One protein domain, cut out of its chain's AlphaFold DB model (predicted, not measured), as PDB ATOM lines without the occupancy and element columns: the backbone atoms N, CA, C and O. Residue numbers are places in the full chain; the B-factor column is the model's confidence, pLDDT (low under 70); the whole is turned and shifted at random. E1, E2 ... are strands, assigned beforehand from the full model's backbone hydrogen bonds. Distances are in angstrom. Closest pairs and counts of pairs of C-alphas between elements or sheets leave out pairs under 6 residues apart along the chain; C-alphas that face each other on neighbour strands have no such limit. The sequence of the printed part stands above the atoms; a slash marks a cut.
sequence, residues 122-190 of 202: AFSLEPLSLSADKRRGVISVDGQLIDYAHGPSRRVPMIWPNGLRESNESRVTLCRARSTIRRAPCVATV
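What this domain is: This is residues 122 to 190 of the 202 residues of the protein "IcmF_C domain-containing protein" of Halomonas elongata (UniProt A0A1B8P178). A flat, thin domain: one antiparallel sheet of four strands in the order E3, E2, E5, E6 makes its main slab, and a separate small ladder of two antiparallel strands, E1 and E4, lies beyond the E3 edge near the end where E2 turns into E3. At the other end of the slab, the loop of residues 177 to 185 joins E5 to E6. The printed part has 69 residues, with no named helix and six named strands, E1 to E6 along the chain. The class is all strand, though under half of the residues, 33 of 69, are in named elements. The whole is only just loose, close to compact, with a radius of gyration of the C-alphas of 13.4 A and spans of 40 by 28 by 14 A.

Where its parts are: E1, residues 122 to 125, begins at C-alpha 122 at (47.230, -15.296, -25.794) and is 10.5 A long from first to last C-alpha. E2, residues 134 to 141, is the longest strand by residues and measures 20.4 A. E3, residues 144 to 148, begins at C-alpha 144 at (40.646, -12.546, -36.079) and measures 13.5 A. E4, residues 156 to 160, measures 13.2 A, and E5, residues 170 to 176, 20.0 A. E6, residues 186 to 189, measures 9.5 A and ends at C-alpha 189 at (26.093, -11.183, -32.707).

How they stand to each other: In the larger sheet, E3 and E6 are the edge strands. E2 and E3 form a hairpin, antiparallel at 164 degrees, with N 139 and O 146 within hydrogen-bond range at 2.8 A. E2 and E5 are antiparallel at 170 degrees, with N 138 and O 173 at 2.8 A. E5 and E6 form a hairpin, antiparallel at 167 degrees, with N 188 and O 172 at 3.0 A. From edge to edge the strands' lines turn by 38 degrees. E1 and E4 are antiparallel at 136 degrees, with N 123 and O 158 at 2.9 A. The closest C-alphas of E3 and E4, those of Gln 144 and Met 158, are 7.2 A apart. E1 and E3 are only just apart, at 8.2 A, as are E2 and E4, at 8.1 A.

The domain as a whole: The two C-alphas farthest apart, those of Ala 122 and Thr 180, are 41.8 A apart. The printed part has no cut. The link from E2 to E3 is tight, the other links are short, and no link is long. The mean pLDDT of the printed part is 76.6; residues 163 to 168 and 177 to 190 are under 70, and E6 has a mean of 51.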
ATOM      1  N   ALA A 122      47.171 -14.217 -24.823       87.81
ATOM      2  CA  ALA A 122      47.230 -15.296 -25.794       87.81
ATOM      3  C   ALA A 122      46.308 -16.450 -25.374       87.81
ATOM      4  O   ALA A 122      46.420 -17.013 -24.284       87.81
ATOM      5  N   PHE A 123      45.411 -16.857 -26.266       87.69
ATOM      6  CA  PHE A 123      44.540 -18.011 -26.065       87.69
ATOM      7  C   PHE A 123      44.378 -18.785 -27.366       87.69
ATOM      8  O   PHE A 123      44.941 -18.450 -28.404       87.69
ATOM      9  N   SER A 124      43.632 -19.881 -27.326       89.44
ATOM     10  CA  SER A 124      43.380 -20.667 -28.524       89.44
ATOM     11  C   SER A 124      41.947 -21.149 -28.562       89.44
ATOM     12  O   SER A 124      41.433 -21.614 -27.544       89.44
ATOM     13  N   LEU A 125      41.340 -21.100 -29.738       88.75
ATOM     14  CA  LEU A 125      39.985 -21.581 -29.958       88.75
ATOM     15  C   LEU A 125      40.004 -22.799 -30.868       88.75
ATOM     16  O   LEU A 125      40.744 -22.862 -31.847       88.75
ATOM     17  N   GLU A 126      39.168 -23.769 -30.532       90.12
ATOM     18  CA  GLU A 126      39.057 -25.024 -31.257       90.12
ATOM     19  C   GLU A 126      37.576 -25.308 -31.559       90.12
ATOM     20  O   GLU A 126      36.792 -25.533 -30.633       90.12
ATOM     21  N   PRO A 127      37.157 -25.268 -32.837       88.19
ATOM     22  CA  PRO A 127      35.795 -25.617 -33.219       88.19
ATOM     23  C   PRO A 127      35.536 -27.117 -33.028       88.19
ATOM     24  O   PRO A 127      35.993 -27.934 -33.819       88.19
ATOM     25  N   LEU A 128      34.766 -27.481 -32.001       87.62
ATOM     26  CA  LEU A 128      34.519 -28.891 -31.671       87.62
ATOM     27  C   LEU A 128      33.592 -29.591 -32.673       87.62
ATOM     28  O   LEU A 128      33.870 -30.697 -33.129       87.62
ATOM     29  N   SER A 129      32.450 -28.977 -32.988       85.56
ATOM     30  CA  SER A 129      31.490 -29.514 -33.955       85.56
ATOM     31  C   SER A 129      30.523 -28.433 -34.435       85.56
ATOM     32  O   SER A 129      30.405 -27.361 -33.842       85.56
ATOM     33  N   LEU A 130      29.822 -28.722 -35.530       86.50
ATOM     34  CA  LEU A 130      28.755 -27.888 -36.068       86.50
ATOM     35  C   LEU A 130      27.535 -28.779 -36.305       86.50
ATOM     36  O   LEU A 130      27.675 -29.915 -36.753       86.50
ATOM     37  N   SER A 131      26.334 -28.289 -36.000       86.81
ATOM     38  CA  SER A 131      25.111 -29.059 -36.230       86.81
ATOM     39  C   SER A 131      24.883 -29.291 -37.730       86.81
ATOM     40  O   SER A 131      25.185 -28.432 -38.559       86.81
ATOM     41  N   ALA A 132      24.329 -30.452 -38.095       84.19
ATOM     42  CA  ALA A 132      24.164 -30.863 -39.496       84.19
ATOM     43  C   ALA A 132      23.279 -29.912 -40.332       84.19
ATOM     44  O   ALA A 132      23.396 -29.852 -41.555       84.19
ATOM     45  N   ASP A 133      22.409 -29.132 -39.686       83.69
ATOM     46  CA  ASP A 133      21.560 -28.131 -40.337       83.69
ATOM     47  C   ASP A 133      22.301 -26.813 -40.667       83.69
ATOM     48  O   ASP A 133      21.745 -25.915 -41.317       83.69
ATOM     49  N   LYS A 134      23.569 -26.682 -40.256       84.25
ATOM     50  CA  LYS A 134      24.474 -25.579 -40.603       84.25
ATOM     51  C   LYS A 134      25.596 -26.086 -41.508       84.25
ATOM     52  O   LYS A 134      26.125 -27.175 -41.328       84.25
ATOM     53  N   ARG A 135      25.979 -25.280 -42.499       86.31
ATOM     54  CA  ARG A 135      27.071 -25.588 -43.441       86.31
ATOM     55  C   ARG A 135      28.412 -25.021 -43.020       86.31
ATOM     56  O   ARG A 135      29.435 -25.607 -43.343       86.31
ATOM     57  N   ARG A 136      28.393 -23.846 -42.397       87.12
ATOM     58  CA  ARG A 136      29.587 -23.069 -42.074       87.12
ATOM     59  C   ARG A 136      29.321 -22.231 -40.832       87.12
ATOM     60  O   ARG A 136      28.243 -21.644 -40.729       87.12
ATOM     61  N   GLY A 137      30.276 -22.185 -39.919       89.00
ATOM     62  CA  GLY A 137      30.307 -21.291 -38.773       89.00
ATOM     63  C   GLY A 137      31.559 -20.428 -38.850       89.00
ATOM     64  O   GLY A 137      32.638 -20.950 -39.101       89.00
ATOM     65  N   VAL A 138      31.412 -19.120 -38.661       88.44
ATOM     66  CA  VAL A 138      32.532 -18.178 -38.611       88.44
ATOM     67  C   VAL A 138      32.512 -17.476 -37.264       88.44
ATOM     68  O   VAL A 138      31.529 -16.810 -36.942       88.44
ATOM     69  N   ILE A 139      33.579 -17.618 -36.489       87.69
ATOM     70  CA  ILE A 139      33.803 -16.873 -35.249       87.69
ATOM     71  C   ILE A 139      34.780 -15.743 -35.568       87.69
ATOM     72  O   ILE A 139      35.809 -15.975 -36.188       87.69
ATOM     73  N   SER A 140      34.449 -14.524 -35.170       84.62
ATOM     74  CA  SER A 140      35.316 -13.350 -35.211       84.62
ATOM     75  C   SER A 140      35.607 -12.942 -33.777       84.62
ATOM     76  O   SER A 140      34.653 -12.792 -33.022       84.62
ATOM     77  N   VAL A 141      36.867 -12.721 -33.417       84.44
ATOM     78  CA  VAL A 141      37.268 -12.084 -32.151       84.44
ATOM     79  C   VAL A 141      38.243 -10.974 -32.504       84.44
ATOM     80  O   VAL A 141      39.290 -11.255 -33.079       84.44
ATOM     81  N   ASP A 142      37.858  -9.717 -32.280       78.38
ATOM     82  CA  ASP A 142      38.671  -8.532 -32.598       78.38
ATOM     83  C   ASP A 142      39.280  -8.568 -34.014       78.38
ATOM     84  O   ASP A 142      40.452  -8.281 -34.258       78.38
ATOM     85  N   GLY A 143      38.472  -9.006 -34.984       80.25
ATOM     86  CA  GLY A 143      38.863  -9.130 -36.391       80.25
ATOM     87  C   GLY A 143      39.642 -10.397 -36.767       80.25
ATOM     88  O   GLY A 143      39.780 -10.661 -37.961       80.25
ATOM     89  N   GLN A 144      40.086 -11.217 -35.810       86.62
ATOM     90  CA  GLN A 144      40.646 -12.546 -36.079       86.62
ATOM     91  C   GLN A 144      39.511 -13.536 -36.362       86.62
ATOM     92  O   GLN A 144      38.577 -13.665 -35.568       86.62
ATOM     93  N   LEU A 145      39.568 -14.223 -37.507       86.88
ATOM     94  CA  LEU A 145      38.489 -15.082 -38.000       86.88
ATOM     95  C   LEU A 145      38.847 -16.565 -37.896       86.88
ATOM     96  O   LEU A 145      39.883 -17.001 -38.390       86.88
ATOM     97  N   ILE A 146      37.921 -17.351 -37.355       88.56
ATOM     98  CA  ILE A 146      37.952 -18.812 -37.358       88.56
ATOM     99  C   ILE A 146      36.777 -19.299 -38.187       88.56
ATOM    100  O   ILE A 146      35.620 -19.062 -37.847       88.56
ATOM    101  N   ASP A 147      37.084 -19.993 -39.273       89.62
ATOM    102  CA  ASP A 147      36.099 -20.573 -40.171       89.62
ATOM    103  C   ASP A 147      36.043 -22.093 -40.011       89.62
ATOM    104  O   ASP A 147      37.067 -22.772 -40.072       89.62
ATOM    105  N   TYR A 148      34.839 -22.628 -39.836       90.88
ATOM    106  CA  TYR A 148      34.601 -24.056 -39.704       90.88
ATOM    107  C   TYR A 148      33.434 -24.514 -40.580       90.88
ATOM    108  O   TYR A 148      32.313 -24.016 -40.468       90.88
ATOM    109  N   ALA A 149      33.676 -25.517 -41.423       89.75
ATOM    110  CA  ALA A 149      32.683 -26.086 -42.335       89.75
ATOM    111  C   ALA A 149      32.742 -27.624 -42.345       89.75
ATOM    112  O   ALA A 149      32.987 -28.228 -43.386       89.75
ATOM    113  N   HIS A 150      32.554 -28.251 -41.174       88.50
ATOM    114  CA  HIS A 150      32.640 -29.716 -40.986       88.50
ATOM    115  C   HIS A 150      33.990 -30.329 -41.398       88.50
ATOM    116  O   HIS A 150      34.072 -31.499 -41.762       88.50
ATOM    117  N   GLY A 151      35.052 -29.522 -41.367       85.12
ATOM    118  CA  GLY A 151      36.417 -29.987 -41.589       85.12
ATOM    119  C   GLY A 151      37.035 -30.576 -40.318       85.12
ATOM    120  O   GLY A 151      36.383 -30.643 -39.278       85.12
ATOM    121  N   PRO A 152      38.313 -30.972 -40.362       86.50
ATOM    122  CA  PRO A 152      39.048 -31.345 -39.160       86.50
ATOM    123  C   PRO A 152      39.066 -30.197 -38.142       86.50
ATOM    124  O   PRO A 152      39.401 -29.065 -38.503       86.50
ATOM    125  N   SER A 153      38.748 -30.495 -36.879       86.19
ATOM    126  CA  SER A 153      38.935 -29.552 -35.771       86.19
ATOM    127  C   SER A 153      40.419 -29.215 -35.637       86.19
ATOM    128  O   SER A 153      41.270 -30.108 -35.600       86.19
ATOM    129  N   ARG A 154      40.738 -27.920 -35.607       89.12
ATOM    130  CA  ARG A 154      42.094 -27.420 -35.386       89.12
ATOM    131  C   ARG A 154      42.045 -26.290 -34.378       89.12
ATOM    132  O   ARG A 154      41.194 -25.407 -34.463       89.12
ATOM    133  N   ARG A 155      43.009 -26.311 -33.467       91.88
ATOM    134  CA  ARG A 155      43.271 -25.221 -32.538       91.88
ATOM    135  C   ARG A 155      43.869 -24.038 -33.294       91.88
ATOM    136  O   ARG A 155      44.897 -24.189 -33.952       91.88
ATOM    137  N   VAL A 156      43.233 -22.880 -33.188       91.19
ATOM    138  CA  VAL A 156      43.696 -21.619 -33.774       91.19
ATOM    139  C   VAL A 156      44.192 -20.723 -32.636       91.19
ATOM    140  O   VAL A 156      43.399 -20.435 -31.738       91.19
ATOM    141  N   PRO A 157      45.482 -20.337 -32.614       91.00
ATOM    142  CA  PRO A 157      45.990 -19.372 -31.644       91.00
ATOM    143  C   PRO A 157      45.432 -17.977 -31.947       91.00
ATOM    144  O   PRO A 157      45.316 -17.599 -33.111       91.00
ATOM    145  N   MET A 158      45.087 -17.243 -30.897       88.38
ATOM    146  CA  MET A 158      44.465 -15.922 -30.935       88.38
ATOM    147  C   MET A 158      45.096 -15.030 -29.860       88.38
ATOM    148  O   MET A 158      45.612 -15.535 -28.861       88.38
ATOM    149  N   ILE A 159      45.020 -13.716 -30.054       87.69
ATOM    150  CA  ILE A 159      45.493 -12.708 -29.090       87.69
ATOM    151  C   ILE A 159      44.361 -11.723 -28.791       87.69
ATOM    152  O   ILE A 159      43.635 -11.330 -29.706       87.69
ATOM    153  N   TRP A 160      44.200 -11.334 -27.530       85.19
ATOM    154  CA  TRP A 160      43.274 -10.294 -27.090       85.19
ATOM    155  C   TRP A 160      43.966  -9.334 -26.112       85.19
ATOM    156  O   TRP A 160      44.663  -9.815 -25.226       85.19
ATOM    157  N   PRO A 161      43.737  -8.016 -26.188       84.38
ATOM    158  CA  PRO A 161      43.009  -7.316 -27.240       84.38
ATOM    159  C   PRO A 161      43.814  -7.280 -28.544       84.38
ATOM    160  O   PRO A 161      45.042  -7.313 -28.543       84.38
ATOM    161  N   ASN A 162      43.123  -7.213 -29.680       77.00
ATOM    162  CA  ASN A 162      43.781  -7.069 -30.978       77.00
ATOM    163  C   ASN A 162      43.454  -5.702 -31.588       77.00
ATOM    164  O   ASN A 162      42.340  -5.469 -32.052       77.00
ATOM    165  N   GLY A 163      44.450  -4.813 -31.637       66.62
ATOM    166  CA  GLY A 163      44.319  -3.406 -32.049       66.62
ATOM    167  C   GLY A 163      43.991  -3.152 -33.528       66.62
ATOM    168  O   GLY A 163      44.202  -2.050 -34.025       66.62
ATOM    169  N   LEU A 164      43.490  -4.147 -34.267       59.62
ATOM    170  CA  LEU A 164      43.092  -3.994 -35.671       59.62
ATOM    171  C   LEU A 164      41.770  -3.224 -35.848       59.62
ATOM    172  O   LEU A 164      41.399  -2.916 -36.984       59.62
ATOM    173  N   ARG A 165      41.026  -2.943 -34.766       60.00
ATOM    174  CA  ARG A 165      39.763  -2.185 -34.786       60.00
ATOM    175  C   ARG A 165      39.639  -1.267 -33.570       60.00
ATOM    176  O   ARG A 165      40.155  -1.582 -32.510       60.00
ATOM    177  N   GLU A 166      38.888  -0.172 -33.725       58.97
ATOM    178  CA  GLU A 166      38.539   0.751 -32.625       58.97
ATOM    179  C   GLU A 166      37.589   0.125 -31.591       58.97
ATOM    180  O   GLU A 166      37.524   0.584 -30.455       58.97
ATOM    181  N   SER A 167      36.843  -0.918 -31.970       64.00
ATOM    182  CA  SER A 167      35.929  -1.636 -31.081       64.00
ATOM    183  C   SER A 167      36.317  -3.107 -30.977       64.00
ATOM    184  O   SER A 167      36.334  -3.811 -31.996       64.00
ATOM    185  N   ASN A 168      36.533  -3.579 -29.750       66.81
ATOM    186  CA  ASN A 168      36.690  -5.001 -29.466       66.81
ATOM    187  C   ASN A 168      35.307  -5.659 -29.539       66.81
ATOM    188  O   ASN A 168      34.425  -5.384 -28.728       66.81
ATOM    189  N   GLU A 169      35.075  -6.466 -30.571       71.75
ATOM    190  CA  GLU A 169      33.801  -7.153 -30.778       71.75
ATOM    191  C   GLU A 169      34.068  -8.600 -31.180       71.75
ATOM    192  O   GLU A 169      34.779  -8.891 -32.153       71.75
ATOM    193  N   SER A 170      33.405  -9.508 -30.470       75.44
ATOM    194  CA  SER A 170      33.276 -10.897 -30.882       75.44
ATOM    195  C   SER A 170      31.989 -11.103 -31.674       75.44
ATOM    196  O   SER A 170      30.961 -10.481 -31.426       75.44
ATOM    197  N   ARG A 171      32.004 -11.978 -32.678       79.25
ATOM    198  CA  ARG A 171      30.812 -12.271 -33.481       79.25
ATOM    199  C   ARG A 171      30.802 -13.710 -33.946       79.25
ATOM    200  O   ARG A 171      31.810 -14.197 -34.448       79.25
ATOM    201  N   VAL A 172      29.645 -14.368 -33.877       83.06
ATOM    202  CA  VAL A 172      29.465 -15.732 -34.389       83.06
ATOM    203  C   VAL A 172      28.437 -15.735 -35.521       83.06
ATOM    204  O   VAL A 172      27.265 -15.412 -35.363       83.06
ATOM    205  N   THR A 173      28.862 -16.122 -36.715       84.06
ATOM    206  CA  THR A 173      27.993 -16.202 -37.894       84.06
ATOM    207  C   THR A 173      27.744 -17.656 -38.256       84.06
ATOM    208  O   THR A 173      28.692 -18.402 -38.482       84.06
ATOM    209  N   LEU A 174      26.475 -18.060 -38.355       84.62
ATOM    210  CA  LEU A 174      26.092 -19.427 -38.710       84.62
ATOM    211  C   LEU A 174      25.333 -19.450 -40.041       84.62
ATOM    212  O   LEU A 174      24.215 -18.948 -40.178       84.62
ATOM    213  N   CYS A 175      25.914 -20.107 -41.037       81.94
ATOM    214  CA  CYS A 175      25.312 -20.278 -42.353       81.94
ATOM    215  C   CYS A 175      24.495 -21.574 -42.399       81.94
ATOM    216  O   CYS A 175      25.031 -22.667 -42.217       81.94
ATOM    217  N   ARG A 176      23.191 -21.473 -42.686       76.81
ATOM    218  CA  ARG A 176      22.281 -22.632 -42.774       76.81
ATOM    219  C   ARG A 176      22.505 -23.456 -44.043       76.81
ATOM    220  O   ARG A 176      22.853 -22.929 -45.102       76.81
ATOM    221  N   ALA A 177      22.234 -24.756 -43.959       65.56
ATOM    222  CA  ALA A 177      22.153 -25.622 -45.124       65.56
ATOM    223  C   ALA A 177      20.831 -25.388 -45.876       65.56
ATOM    224  O   ALA A 177      19.796 -25.822 -45.403       65.56
ATOM    225  N   ARG A 178      20.868 -24.653 -47.006       56.69
ATOM    226  CA  ARG A 178      19.765 -24.403 -47.976       56.69
ATOM    227  C   ARG A 178      18.329 -24.508 -47.415       56.69
ATOM    228  O   ARG A 178      17.742 -25.582 -47.393       56.69
ATOM    229  N   SER A 179      17.718 -23.358 -47.141       48.41
ATOM    230  CA  SER A 179      16.269 -23.184 -47.301       48.41
ATOM    231  C   SER A 179      16.020 -22.624 -48.707       48.41
ATOM    232  O   SER A 179      16.755 -21.747 -49.160       48.41
ATOM    233  N   THR A 180      15.015 -23.136 -49.411       49.44
ATOM    234  CA  THR A 180      14.562 -22.721 -50.755       49.44
ATOM    235  C   THR A 180      14.047 -21.277 -50.829       49.44
ATOM    236  O   THR A 180      13.650 -20.818 -51.896       49.44
ATOM    237  N   ILE A 181      14.086 -20.527 -49.730       51.41
ATOM    238  CA  ILE A 181      13.650 -19.136 -49.656       51.41
ATOM    239  C   ILE A 181      14.889 -18.268 -49.431       51.41
ATOM    240  O   ILE A 181      15.584 -18.428 -48.429       51.41
ATOM    241  N   ARG A 182      15.164 -17.343 -50.364       42.75
ATOM    242  CA  ARG A 182      16.187 -16.284 -50.249       42.75
ATOM    243  C   ARG A 182      16.060 -15.568 -48.896       42.75
ATOM    244  O   ARG A 182      15.295 -14.617 -48.770       42.75
ATOM    245  N   ARG A 183      16.813 -15.988 -47.881       46.72
ATOM    246  CA  ARG A 183      17.053 -15.211 -46.660       46.72
ATOM    247  C   ARG A 183      18.531 -15.318 -46.294       46.72
ATOM    248  O   ARG A 183      19.122 -16.391 -46.383       46.72
ATOM    249  N   ALA A 184      19.104 -14.157 -45.983       45.88
ATOM    250  CA  ALA A 184      20.500 -13.917 -45.629       45.88
ATOM    251  C   ALA A 184      21.005 -14.850 -44.501       45.88
ATOM    252  O   ALA A 184      20.184 -15.403 -43.763       45.88
ATOM    253  N   PRO A 185      22.334 -15.043 -44.355       48.41
ATOM    254  CA  PRO A 185      22.906 -15.832 -43.262       48.41
ATOM    255  C   PRO A 185      22.392 -15.339 -41.902       48.41
ATOM    256  O   PRO A 185      22.316 -14.137 -41.657       48.41
ATOM    257  N   CYS A 186      22.017 -16.268 -41.020       53.38
ATOM    258  CA  CYS A 186      21.608 -15.935 -39.660       53.38
ATOM    259  C   CYS A 186      22.864 -15.552 -38.862       53.38
ATOM    260  O   CYS A 186      23.683 -16.409 -38.527       53.38
ATOM    261  N   VAL A 187      23.036 -14.258 -38.601       49.12
ATOM    262  CA  VAL A 187      24.116 -13.722 -37.765       49.12
ATOM    263  C   VAL A 187      23.652 -13.760 -36.310       49.12
ATOM    264  O   VAL A 187      22.589 -13.225 -36.001       49.12
ATOM    265  N   ALA A 188      24.424 -14.397 -35.430       53.94
ATOM    266  CA  ALA A 188      24.258 -14.273 -33.988       53.94
ATOM    267  C   ALA A 188      25.396 -13.384 -33.469       53.94
ATOM    268  O   ALA A 188      26.527 -13.825 -33.268       53.94
ATOM    269  N   THR A 189      25.120 -12.094 -33.312       49.38
ATOM    270  CA  THR A 189      26.093 -11.183 -32.707       49.38
ATOM    271  C   THR A 189      26.055 -11.367 -31.201       49.38
ATOM    272  O   THR A 189      24.991 -11.227 -30.598       49.38
ATOM    273  N   VAL A 190      27.202 -11.683 -30.608       50.50
ATOM    274  CA  VAL A 190      27.360 -11.702 -29.157       50.50
ATOM    275  C   VAL A 190      28.441 -10.679 -28.833       50.50
ATOM    276  O   VAL A 190      29.593 -10.938 -29.155       50.50
TER     277      VAL A 190